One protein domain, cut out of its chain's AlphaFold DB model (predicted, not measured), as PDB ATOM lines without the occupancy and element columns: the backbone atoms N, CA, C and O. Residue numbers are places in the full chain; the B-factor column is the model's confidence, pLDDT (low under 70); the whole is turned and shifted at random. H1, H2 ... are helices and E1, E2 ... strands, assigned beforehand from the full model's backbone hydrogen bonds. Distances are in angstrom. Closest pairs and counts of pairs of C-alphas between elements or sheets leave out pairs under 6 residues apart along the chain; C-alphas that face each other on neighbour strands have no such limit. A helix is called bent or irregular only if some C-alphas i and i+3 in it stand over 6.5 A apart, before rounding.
ATOM      1  N   CYS A  50     227.228  21.415  49.658       52.34
ATOM      2  CA  CYS A  50     226.548  22.712  49.676       52.34
ATOM      3  C   CYS A  50     227.490  23.830  49.201       52.34
ATOM      4  O   CYS A  50     227.066  24.743  48.484       52.34
ATOM      5  N   SER A  51     228.779  23.712  49.519       62.41
ATOM      6  CA  SER A  51     229.820  24.656  49.130       62.41
ATOM      7  C   SER A  51     230.097  24.686  47.625       62.41
ATOM      8  O   SER A  51     230.559  25.710  47.137       62.41
ATOM      9  N   LEU A  52     229.730  23.657  46.844       67.44
ATOM     10  CA  LEU A  52     229.970  23.648  45.393       67.44
ATOM     11  C   LEU A  52     229.181  24.736  44.645       67.44
ATOM     12  O   LEU A  52     229.720  25.393  43.753       67.44
ATOM     13  N   SER A  53     227.919  24.963  45.024       72.50
ATOM     14  CA  SER A  53     227.098  26.044  44.451       72.50
ATOM     15  C   SER A  53     227.679  27.428  44.768       72.50
ATOM     16  O   SER A  53     227.726  28.312  43.905       72.50
ATOM     17  N   SER A  54     228.216  27.579  45.980       80.25
ATOM     18  CA  SER A  54     228.954  28.761  46.411       80.25
ATOM     19  C   SER A  54     230.246  28.925  45.612       80.25
ATOM     20  O   SER A  54     230.511  30.020  45.135       80.25
ATOM     21  N   THR A  55     231.007  27.856  45.373       85.00
ATOM     22  CA  THR A  55     232.248  27.888  44.583       85.00
ATOM     23  C   THR A  55     231.999  28.261  43.128       85.00
ATOM     24  O   THR A  55     232.716  29.095  42.584       85.00
ATOM     25  N   ALA A  56     230.957  27.714  42.496       90.69
ATOM     26  CA  ALA A  56     230.566  28.110  41.144       90.69
ATOM     27  C   ALA A  56     230.148  29.593  41.082       90.69
ATOM     28  O   ALA A  56     230.485  30.294  40.130       90.69
ATOM     29  N   SER A  57     229.480  30.094  42.125       91.19
ATOM     30  CA  SER A  57     229.126  31.515  42.238       91.19
ATOM     31  C   SER A  57     230.362  32.400  42.438       91.19
ATOM     32  O   SER A  57     230.498  33.422  41.773       91.19
ATOM     33  N   VAL A  58     231.293  31.994  43.309       92.25
ATOM     34  CA  VAL A  58     232.582  32.674  43.524       92.25
ATOM     35  C   VAL A  58     233.384  32.719  42.227       92.25
ATOM     36  O   VAL A  58     233.904  33.774  41.879       92.25
ATOM     37  N   PHE A  59     233.426  31.616  41.478       95.00
ATOM     38  CA  PHE A  59     234.066  31.565  40.167       95.00
ATOM     39  C   PHE A  59     233.448  32.570  39.192       95.00
ATOM     40  O   PHE A  59     234.184  33.340  38.583       95.00
ATOM     41  N   LEU A  60     232.116  32.603  39.060       95.00
ATOM     42  CA  LEU A  60     231.438  33.543  38.159       95.00
ATOM     43  C   LEU A  60     231.728  34.999  38.527       95.00
ATOM     44  O   LEU A  60     232.053  35.800  37.652       95.00
ATOM     45  N   LEU A  61     231.658  35.331  39.817       93.88
ATOM     46  CA  LEU A  61     231.971  36.672  40.312       93.88
ATOM     47  C   LEU A  61     233.436  37.043  40.057       93.88
ATOM     48  O   LEU A  61     233.724  38.170  39.658       93.88
ATOM     49  N   HIS A  62     234.357  36.099  40.270       94.94
ATOM     50  CA  HIS A  62     235.780  36.290  40.010       94.94
ATOM     51  C   HIS A  62     236.038  36.531  38.521       94.94
ATOM     52  O   HIS A  62     236.583  37.572  38.155       94.94
ATOM     53  N   GLN A  63     235.569  35.634  37.654       95.00
ATOM     54  CA  GLN A  63     235.763  35.725  36.208       95.00
ATOM     55  C   GLN A  63     235.088  36.954  35.600       95.00
ATOM     56  O   GLN A  63     235.685  37.625  34.762       95.00
ATOM     57  N   GLY A  64     233.879  37.302  36.048       94.56
ATOM     58  CA  GLY A  64     233.164  38.497  35.596       94.56
ATOM     59  C   GLY A  64     233.827  39.813  36.016       94.56
ATOM     60  O   GLY A  64     233.568  40.848  35.403       94.56
ATOM     61  N   LYS A  65     234.697  39.792  37.035       94.06
ATOM     62  CA  LYS A  65     235.415  40.980  37.515       94.06
ATOM     63  C   LYS A  65     236.851  41.065  36.993       94.06
ATOM     64  O   LYS A  65     237.249  42.127  36.518       94.06
ATOM     65  N   TYR A  66     237.601  39.968  37.074       92.62
ATOM     66  CA  TYR A  66     239.051  39.937  36.846       92.62
ATOM     67  C   TYR A  66     239.474  39.082  35.639       92.62
ATOM     68  O   TYR A  66     240.625  39.155  35.217       92.62
ATOM     69  N   GLY A  67     238.585  38.257  35.078       91.25
ATOM     70  CA  GLY A  67     238.926  37.352  33.976       91.25
ATOM     71  C   GLY A  67     239.195  38.077  32.650       91.25
ATOM     72  O   GLY A  67     238.560  39.084  32.334       91.25
ATOM     73  N   GLU A  68     240.078  37.521  31.810       92.31
ATOM     74  CA  GLU A  68     240.359  38.055  30.460       92.31
ATOM     75  C   GLU A  68     239.097  38.129  29.587       92.31
ATOM     76  O   GLU A  68     238.928  39.045  28.782       92.31
ATOM     77  N   LYS A  69     238.183  37.171  29.770       93.56
ATOM     78  CA  LYS A  69     236.896  37.082  29.070       93.56
ATOM     79  C   LYS A  69     235.736  37.534  29.959       93.56
ATOM     80  O   LYS A  69     234.646  36.991  29.853       93.56
ATOM     81  N   LYS A  70     235.940  38.522  30.835       93.50
ATOM     82  CA  LYS A  70     234.930  38.997  31.801       93.50
ATOM     83  C   LYS A  70     233.526  39.211  31.229       93.50
ATOM     84  O   LYS A  70     232.556  38.760  31.830       93.50
ATOM     85  N   GLU A  71     233.404  39.814  30.044       94.88
ATOM     86  CA  GLU A  71     232.102  40.083  29.413       94.88
ATOM     87  C   GLU A  71     231.335  38.794  29.068       94.88
ATOM     88  O   GLU A  71     230.111  38.803  29.026       94.88
ATOM     89  N   PHE A  72     232.037  37.670  28.883       95.50
ATOM     90  CA  PHE A  72     231.422  36.358  28.679       95.50
ATOM     91  C   PHE A  72     230.690  35.856  29.933       95.50
ATOM     92  O   PHE A  72     229.649  35.211  29.825       95.50
ATOM     93  N   TYR A  73     231.223  36.151  31.123       96.06
ATOM     94  CA  TYR A  73     230.690  35.658  32.397       96.06
ATOM     95  C   TYR A  73     229.769  36.655  33.105       96.06
ATOM     96  O   TYR A  73     228.930  36.242  33.899       96.06
ATOM     97  N   LYS A  74     229.913  37.953  32.825       92.12
ATOM     98  CA  LYS A  74     229.283  39.054  33.569       92.12
ATOM     99  C   LYS A  74     227.763  38.933  33.724       92.12
ATOM    100  O   LYS A  74     227.245  39.182  34.805       92.12
ATOM    101  N   GLU A  75     227.074  38.513  32.666       91.88
ATOM    102  CA  GLU A  75     225.609  38.373  32.642       91.88
ATOM    103  C   GLU A  75     225.151  36.907  32.775       91.88
ATOM    104  O   GLU A  75     223.967  36.596  32.633       91.88
ATOM    105  N   MET A  76     226.080  35.975  33.021       95.81
ATOM    106  CA  MET A  76     225.765  34.555  33.132       95.81
ATOM    107  C   MET A  76     225.231  34.234  34.529       95.81
ATOM    108  O   MET A  76     225.927  34.360  35.535       95.81
ATOM    109  N   SER A  77     223.989  33.760  34.598       95.00
ATOM    110  CA  SER A  77     223.427  33.250  35.850       95.00
ATOM    111  C   SER A  77     224.097  31.942  36.280       95.00
ATOM    112  O   SER A  77     224.591  31.167  35.457       95.00
ATOM    113  N   LEU A  78     224.019  31.632  37.579       93.69
ATOM    114  CA  LEU A  78     224.508  30.362  38.120       93.69
ATOM    115  C   LEU A  78     223.904  29.148  37.393       93.69
ATOM    116  O   LEU A  78     224.626  28.216  37.061       93.69
ATOM    117  N   LEU A  79     222.599  29.159  37.101       93.81
ATOM    118  CA  LEU A  79     221.943  28.044  36.405       93.81
ATOM    119  C   LEU A  79     222.458  27.867  34.972       93.81
ATOM    120  O   LEU A  79     222.699  26.737  34.556       93.81
ATOM    121  N   GLN A  80     222.661  28.966  34.236       96.06
ATOM    122  CA  GLN A  80     223.259  28.921  32.896       96.06
ATOM    123  C   GLN A  80     224.694  28.400  32.948       96.06
ATOM    124  O   GLN A  80     225.099  27.628  32.082       96.06
ATOM    125  N   PHE A  81     225.450  28.778  33.977       96.69
ATOM    126  CA  PHE A  81     226.809  28.294  34.152       96.69
ATOM    127  C   PHE A  81     226.851  26.798  34.468       96.69
ATOM    128  O   PHE A  81     227.603  26.066  33.833       96.69
ATOM    129  N   ILE A  82     225.999  26.305  35.372       94.69
ATOM    130  CA  ILE A  82     225.895  24.865  35.648       94.69
ATOM    131  C   ILE A  82     225.478  24.087  34.392       94.69
ATOM    132  O   ILE A  82     226.087  23.059  34.091       94.69
ATOM    133  N   ASP A  83     224.499  24.580  33.625       95.00
ATOM    134  CA  ASP A  83     224.115  23.960  32.350       95.00
ATOM    135  C   ASP A  83     225.297  23.914  31.375       95.00
ATOM    136  O   ASP A  83     225.575  22.869  30.790       95.00
ATOM    137  N   ARG A  84     226.068  25.002  31.277       96.31
ATOM    138  CA  ARG A  84     227.289  25.078  30.469       96.31
ATOM    139  C   ARG A  84     228.351  24.065  30.905       96.31
ATOM    140  O   ARG A  84     228.904  23.376  30.046       96.31
ATOM    141  N   LEU A  85     228.620  23.932  32.206       96.62
ATOM    142  CA  LEU A  85     229.593  22.965  32.734       96.62
ATOM    143  C   LEU A  85     229.241  21.517  32.353       96.62
ATOM    144  O   LEU A  85     230.134  20.670  32.276       96.62
ATOM    145  N   LEU A  86     227.965  21.220  32.101       94.00
ATOM    146  CA  LEU A  86     227.502  19.915  31.633       94.00
ATOM    147  C   LEU A  86     227.475  19.825  30.099       94.00
ATOM    148  O   LEU A  86     227.953  18.843  29.535       94.00
ATOM    149  N   SER A  87     226.946  20.845  29.420       95.19
ATOM    150  CA  SER A  87     226.618  20.806  27.989       95.19
ATOM    151  C   SER A  87     227.782  21.131  27.055       95.19
ATOM    152  O   SER A  87     227.713  20.796  25.875       95.19
ATOM    153  N   LYS A  88     228.859  21.758  27.548       96.81
ATOM    154  CA  LYS A  88     230.038  22.142  26.742       96.81
ATOM    155  C   LYS A  88     231.257  21.244  26.953       96.81
ATOM    156  O   LYS A  88     232.359  21.576  26.514       96.81
ATOM    157  N   ARG A  89     231.079  20.096  27.612       95.00
ATOM    158  CA  ARG A  89     232.141  19.094  27.760       95.00
ATOM    159  C   ARG A  89     232.535  18.529  26.398       95.00
ATOM    160  O   ARG A  89     231.684  18.253  25.554       95.00
ATOM    161  N   ALA A  90     233.831  18.305  26.213       96.06
ATOM    162  CA  ALA A  90     234.294  17.458  25.126       96.06
ATOM    163  C   ALA A  90     233.790  16.021  25.339       96.06
ATOM    164  O   ALA A  90     233.668  15.558  26.472       96.06
ATOM    165  N   VAL A  91     233.529  15.313  24.243       95.12
ATOM    166  CA  VAL A  91     233.176  13.886  24.258       95.12
ATOM    167  C   VAL A  91     234.359  13.058  24.758       95.12
ATOM    168  O   VAL A  91     234.186  12.118  25.525       95.12
ATOM    169  N   VAL A  92     235.569  13.434  24.338       94.19
ATOM    170  CA  VAL A  92     236.833  12.868  24.819       94.19
ATOM    171  C   VAL A  92     237.732  14.021  25.234       94.19
ATOM    172  O   VAL A  92     237.826  15.005  24.502       94.19
ATOM    173  N   PHE A  93     238.387  13.895  26.387       93.31
ATOM    174  CA  PHE A  93     239.431  14.807  26.849       93.31
ATOM    175  C   PHE A  93     240.377  14.064  27.795       93.31
ATOM    176  O   PHE A  93     240.013  13.769  28.935       93.31
ATOM    177  N   MET A  94     241.565  13.686  27.317       89.69
ATOM    178  CA  MET A  94     242.454  12.803  28.079       89.69
ATOM    179  C   MET A  94     243.941  12.914  27.720       89.69
ATOM    180  O   MET A  94     244.323  13.470  26.691       89.69
ATOM    181  N   GLY A  95     244.769  12.308  28.578       87.88
ATOM    182  CA  GLY A  95     246.217  12.179  28.409       87.88
ATOM    183  C   GLY A  95     246.990  13.479  28.657       87.88
ATOM    184  O   GLY A  95     246.387  14.529  28.869       87.88
ATOM    185  N   PRO A  96     248.326  13.452  28.603       89.69
ATOM    186  CA  PRO A  96     249.153  14.613  28.944       89.69
ATOM    187  C   PRO A  96     249.176  15.675  27.829       89.69
ATOM    188  O   PRO A  96     249.479  16.844  28.068       89.69
ATOM    189  N   VAL A  97     248.824  15.284  26.600       92.38
ATOM    190  CA  VAL A  97     248.787  16.159  25.416       92.38
ATOM    191  C   VAL A  97     247.380  16.648  25.072       92.38
ATOM    192  O   VAL A  97     247.188  17.214  24.003       92.38
ATOM    193  N   ASP A  98     246.397  16.428  25.948       94.31
ATOM    194  CA  ASP A  98     245.000  16.832  25.745       94.31
ATOM    195  C   ASP A  98     244.415  16.339  24.427       94.31
ATOM    196  O   ASP A  98     243.973  17.132  23.599       94.31
ATOM    197  N   GLN A  99     244.418  15.026  24.206       96.12
ATOM    198  CA  GLN A  99     243.655  14.469  23.094       96.12
ATOM    199  C   GLN A  99     242.173  14.748  23.324       96.12
ATOM    200  O   GLN A  99     241.649  14.449  24.403       96.12
ATOM    201  N   TYR A 100     241.506  15.307  22.315       97.06
ATOM    202  CA  TYR A 100     240.107  15.687  22.421       97.06
ATOM    203  C   TYR A 100     239.253  15.254  21.232       97.06
ATOM    204  O   TYR A 100     239.715  15.154  20.094       97.06
ATOM    205  N   LEU A 101     237.966  15.058  21.520       98.00
ATOM    206  CA  LEU A 101     236.873  14.963  20.555       98.00
ATOM    207  C   LEU A 101     235.764  15.910  21.014       98.00
ATOM    208  O   LEU A 101     235.190  15.723  22.085       98.00
ATOM    209  N   LEU A 102     235.464  16.928  20.218       97.19
ATOM    210  CA  LEU A 102     234.419  17.907  20.498       97.19
ATOM    211  C   LEU A 102     233.036  17.377  20.087       97.19
ATOM    212  O   LEU A 102     232.914  16.433  19.305       97.19
ATOM    213  N   LEU A 103     231.973  18.022  20.574       94.75
ATOM    214  CA  LEU A 103     230.579  17.650  20.272       94.75
ATOM    215  C   LEU A 103     230.238  17.729  18.776       94.75
ATOM    216  O   LEU A 103     229.426  16.954  18.276       94.75
ATOM    217  N   ASN A 104     230.894  18.631  18.045       94.62
ATOM    218  CA  ASN A 104     230.777  18.745  16.590       94.62
ATOM    219  C   ASN A 104     231.624  17.707  15.826       94.62
ATOM    220  O   ASN A 104     231.736  17.798  14.605       94.62
ATOM    221  N   LYS A 105     232.198  16.722  16.533       96.38
ATOM    222  CA  LYS A 105     233.075  15.655  16.025       96.38
ATOM    223  C   LYS A 105     234.466  16.110  15.583       96.38
ATOM    224  O   LYS A 105     235.230  15.280  15.094       96.38
ATOM    225  N   THR A 106     234.830  17.376  15.778       97.12
ATOM    226  CA  THR A 106     236.208  17.817  15.551       97.12
ATOM    227  C   THR A 106     237.124  17.202  16.601       97.12
ATOM    228  O   THR A 106     236.834  17.266  17.795       97.12
ATOM    229  N   SER A 107     238.233  16.617  16.166       97.62
ATOM    230  CA  SER A 107     239.239  16.018  17.037       97.62
ATOM    231  C   SER A 107     240.593  16.699  16.880       97.62
ATOM    232  O   SER A 107     240.863  17.367  15.881       97.62
ATOM    233  N   GLY A 108     241.444  16.544  17.888       97.31
ATOM    234  CA  GLY A 108     242.785  17.108  17.887       97.31
ATOM    235  C   GLY A 108     243.520  16.843  19.194       97.31
ATOM    236  O   GLY A 108     243.100  16.016  20.005       97.31
ATOM    237  N   SER A 109     244.633  17.546  19.385       97.00
ATOM    238  CA  SER A 109     245.428  17.481  20.610       97.00
ATOM    239  C   SER A 109     246.095  18.817  20.922       97.00
ATOM    240  O   SER A 109     246.549  19.508  20.006       97.00
ATOM    241  N   GLY A 110     246.212  19.138  22.208       96.06
ATOM    242  CA  GLY A 110     246.916  20.310  22.721       96.06
ATOM    243  C   GLY A 110     246.160  21.627  22.535       96.06
ATOM    244  O   GLY A 110     245.039  21.664  22.028       96.06
ATOM    245  N   ARG A 111     246.805  22.724  22.955       95.69
ATOM    246  CA  ARG A 111     246.288  24.107  22.916       95.69
ATOM    247  C   ARG A 111     245.035  24.355  23.760       95.69
ATOM    248  O   ARG A 111     244.453  25.435  23.665       95.69
ATOM    249  N   TRP A 112     244.625  23.409  24.599       96.94
ATOM    250  CA  TRP A 112     243.438  23.558  25.442       96.94
ATOM    251  C   TRP A 112     243.596  24.690  26.466       96.94
ATOM    252  O   TRP A 112     242.640  25.388  26.786       96.94
ATOM    253  N   GLU A 113     244.831  24.945  26.901       95.06
ATOM    254  CA  GLU A 113     245.235  26.045  27.786       95.06
ATOM    255  C   GLU A 113     244.929  27.429  27.210       95.06
ATOM    256  O   GLU A 113     244.876  28.400  27.955       95.06
ATOM    257  N   THR A 114     244.724  27.534  25.893       96.12
ATOM    258  CA  THR A 114     244.404  28.813  25.251       96.12
ATOM    259  C   THR A 114     242.941  29.213  25.428       96.12
ATOM    260  O   THR A 114     242.636  30.399  25.327       96.12
ATOM    261  N   ILE A 115     242.033  28.269  25.706       97.38
ATOM    262  CA  ILE A 115     240.588  28.527  25.806       97.38
ATOM    263  C   ILE A 115     240.308  29.479  26.969       97.38
ATOM    264  O   ILE A 115     240.673  29.202  28.109       97.38
ATOM    265  N   GLY A 116     239.605  30.576  26.687       94.62
ATOM    266  CA  GLY A 116     239.321  31.611  27.679       94.62
ATOM    267  C   GLY A 116     240.409  32.679  27.809       94.62
ATOM    268  O   GLY A 116     240.266  33.574  28.636       94.62
ATOM    269  N   THR A 117     241.447  32.635  26.970       94.19
ATOM    270  CA  THR A 117     242.483  33.676  26.869       94.19
ATOM    271  C   THR A 117     242.321  34.498  25.589       94.19
ATOM    272  O   THR A 117     241.560  34.150  24.679       94.19
ATOM    273  N   SER A 118     243.079  35.584  25.470       94.12
ATOM    274  CA  SER A 118     243.252  36.325  24.209       94.12
ATOM    275  C   SER A 118     243.824  35.490  23.048       94.12
ATOM    276  O   SER A 118     243.647  35.866  21.891       94.12
ATOM    277  N   SER A 119     244.468  34.354  23.334       96.06
ATOM    278  CA  SER A 119     245.120  33.481  22.343       96.06
ATOM    279  C   SER A 119     244.254  32.303  21.872       96.06
ATOM    280  O   SER A 119     244.741  31.447  21.126       96.06
ATOM    281  N   GLU A 120     242.993  32.216  22.311       96.88
ATOM    282  CA  GLU A 120     242.075  31.161  21.867       96.88
ATOM    283  C   GLU A 120     241.802  31.250  20.357       96.88
ATOM    284  O   GLU A 120     241.659  32.335  19.793       96.88
ATOM    285  N   THR A 121     241.712  30.104  19.680       96.69
ATOM    286  CA  THR A 121     241.431  30.053  18.236       96.69
ATOM    287  C   THR A 121     240.467  28.917  17.915       96.69
ATOM    288  O   THR A 121     240.638  27.830  18.476       96.69
ATOM    289  N   PRO A 122     239.513  29.092  16.976       96.44
ATOM    290  CA  PRO A 122     238.618  28.015  16.562       96.44
ATOM    291  C   PRO A 122     239.375  26.728  16.178       96.44
ATOM    292  O   PRO A 122     240.434  26.812  15.552       96.44
ATOM    293  N   PRO A 123     238.859  25.536  16.534       95.94
ATOM    294  CA  PRO A 123     237.578  25.282  17.209       95.94
ATOM    295  C   PRO A 123     237.623  25.434  18.745       95.94
ATOM    296  O   PRO A 123     236.583  25.341  19.392       95.94
ATOM    297  N   LEU A 124     238.805  25.664  19.327       97.75
ATOM    298  CA  LEU A 124     239.045  25.741  20.769       97.75
ATOM    299  C   LEU A 124     238.821  27.168  21.275       97.75
ATOM    300  O   LEU A 124     239.763  27.920  21.513       97.75
ATOM    301  N   VAL A 125     237.550  27.538  21.403       97.38
ATOM    302  CA  VAL A 125     237.115  28.845  21.916       97.38
ATOM    303  C   VAL A 125     236.125  28.667  23.056       97.38
ATOM    304  O   VAL A 125     235.340  27.712  23.051       97.38
ATOM    305  N   LEU A 126     236.134  29.602  24.008       96.81
ATOM    306  CA  LEU A 126     235.320  29.544  25.222       96.81
ATOM    307  C   LEU A 126     233.822  29.377  24.925       96.81
ATOM    308  O   LEU A 126     233.121  28.646  25.611       96.81
ATOM    309  N   GLU A 127     233.309  29.955  23.843       95.44
ATOM    310  CA  GLU A 127     231.904  29.784  23.443       95.44
ATOM    311  C   GLU A 127     231.484  28.303  23.283       95.44
ATOM    312  O   GLU A 127     230.368  27.901  23.642       95.44
ATOM    313  N   ASN A 128     232.400  27.466  22.789       95.06
ATOM    314  CA  ASN A 128     232.119  26.085  22.399       95.06
ATOM    315  C   ASN A 128     232.768  25.037  23.299       95.06
ATOM    316  O   ASN A 128     232.310  23.896  23.307       95.06
ATOM    317  N   CYS A 129     233.799  25.414  24.050       97.75
ATOM    318  CA  CYS A 129     234.571  24.517  24.898       97.75
ATOM    319  C   CYS A 129     234.671  25.073  26.318       97.75
ATOM    320  O   CYS A 129     234.579  26.283  26.527       97.75
ATOM    321  N   LEU A 130     234.900  24.185  27.283       97.88
ATOM    322  CA  LEU A 130     235.230  24.586  28.647       97.88
ATOM    323  C   LEU A 130     236.713  24.962  28.759       97.88
ATOM    324  O   LEU A 130     237.573  24.223  28.270       97.88
ATOM    325  N   SER A 131     237.016  26.069  29.441       97.31
ATOM    326  CA  SER A 131     238.391  26.377  29.862       97.31
ATOM    327  C   SER A 131     238.881  25.377  30.917       97.31
ATOM    328  O   SER A 131     238.089  24.650  31.519       97.31
ATOM    329  N   TYR A 132     240.186  25.342  31.197       96.19
ATOM    330  CA  TYR A 132     240.719  24.470  32.251       96.19
ATOM    331  C   TYR A 132     240.110  24.736  33.631       96.19
ATOM    332  O   TYR A 132     239.827  23.792  34.370       96.19
ATOM    333  N   ASP A 133     239.869  26.002  33.965       94.31
ATOM    334  CA  ASP A 133     239.263  26.350  35.245       94.31
ATOM    335  C   ASP A 133     237.776  25.949  35.302       94.31
ATOM    336  O   ASP A 133     237.303  25.481  36.338       94.31
ATOM    337  N   GLU A 134     237.051  26.033  34.179       97.12
ATOM    338  CA  GLU A 134     235.688  25.497  34.076       97.12
ATOM    339  C   GLU A 134     235.678  23.964  34.175       97.12
ATOM    340  O   GLU A 134     234.806  23.395  34.833       97.12
ATOM    341  N   ILE A 135     236.658  23.269  33.583       96.38
ATOM    342  CA  ILE A 135     236.766  21.804  33.672       96.38
ATOM    343  C   ILE A 135     236.997  21.357  35.117       96.38
ATOM    344  O   ILE A 135     236.391  20.368  35.528       96.38
ATOM    345  N   LYS A 136     237.787  22.090  35.916       93.94
ATOM    346  CA  LYS A 136     237.955  21.803  37.354       93.94
ATOM    347  C   LYS A 136     236.619  21.789  38.096       93.94
ATOM    348  O   LYS A 136     236.346  20.856  38.843       93.94
ATOM    349  N   LEU A 137     235.766  22.786  37.860       95.19
ATOM    350  CA  LEU A 137     234.428  22.839  38.463       95.19
ATOM    351  C   LEU A 137     233.501  21.770  37.890       95.19
ATOM    352  O   LEU A 137     232.757  21.120  38.621       95.19
ATOM    353  N   SER A 138     233.578  21.549  36.582       95.62
ATOM    354  CA  SER A 138     232.819  20.516  35.890       95.62
ATOM    355  C   SER A 138     233.127  19.118  36.445       95.62
ATOM    356  O   SER A 138     232.213  18.323  36.651       95.62
ATOM    357  N   ALA A 139     234.385  18.827  36.783       93.75
ATOM    358  CA  ALA A 139     234.807  17.559  37.380       93.75
ATOM    359  C   ALA A 139     234.222  17.299  38.785       93.75
ATOM    360  O   ALA A 139     234.292  16.172  39.272       93.75
ATOM    361  N   LEU A 140     233.632  18.307  39.435       93.06
ATOM    362  CA  LEU A 140     232.912  18.160  40.705       93.06
ATOM    363  C   LEU A 140     231.417  17.858  40.504       93.06
ATOM    364  O   LEU A 140     230.730  17.493  41.455       93.06
TER     365      LEU A 140
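This is residues 50 to 140 of the 380 residues of an uncharacterized protein of Tribolium castaneum (UniProt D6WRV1). A long helix, H1, makes one end of the domain and a small three-stranded sheet, E1 to E3, the opposite end, with H3, H4 and the looped stretch 110 to 131 between them. H3 runs away from H1 nearly at a right angle, and short H2 folds back on H1's later part. The 91 printed residues hold three named helices, three strands in a meander, each the antiparallel neighbour of the one before, in the order E1 - E2 - E3, and then H4; the class is mostly helix. The whole is compact, radius of gyration of the C-alphas 12.9 A, spanning 33 by 28 by 22 A.

H1, residues 50 to 66, begins at C-alpha 50 (226.548, 22.712, 49.676) and is 24.9 A long; it is neither bent nor irregular, but only just: C-alphas 50 and 53 are 6.2 A apart. H2 is residues 70 to 74 and H3 residues 78 to 87, 14.1 A. E1 is residues 92 to 94, E2 99 to 101 and E3 107 to 109. H4, residues 132 to 138, ends at C-alpha 138 (232.819, 20.516, 35.890).

H1 touches H2 with residues 60 to 65 alone, closest C-alphas Gly 64 and Lys 70, 4.2 A. With residues 56 to 60 alone it touches H3, about perpendicular at 84 degrees, closest C-alphas Ser 57 and Leu 78, 6.3 A. H3 touches H4 at 81 degrees, about perpendicular, closest C-alphas Leu 85 and Ser 138, 5.1 A. Hairpin E1 and E2 has N 94 and O 99 at 3.0 A; hairpin E2 and E3 has N 100 and O 108 at 2.9 A, both within hydrogen-bond range. H1 is not on the sheet. Every O i to N i+4 pair is within range in H2, H3 and H4, and 12 of 13 in H1.

The C-alphas farthest apart, Cys 50 and Gly 108, are 36.1 A apart. The printed part has no cut, and the link E3 to H4 is long. Residues 50 to 52 are under pLDDT 70.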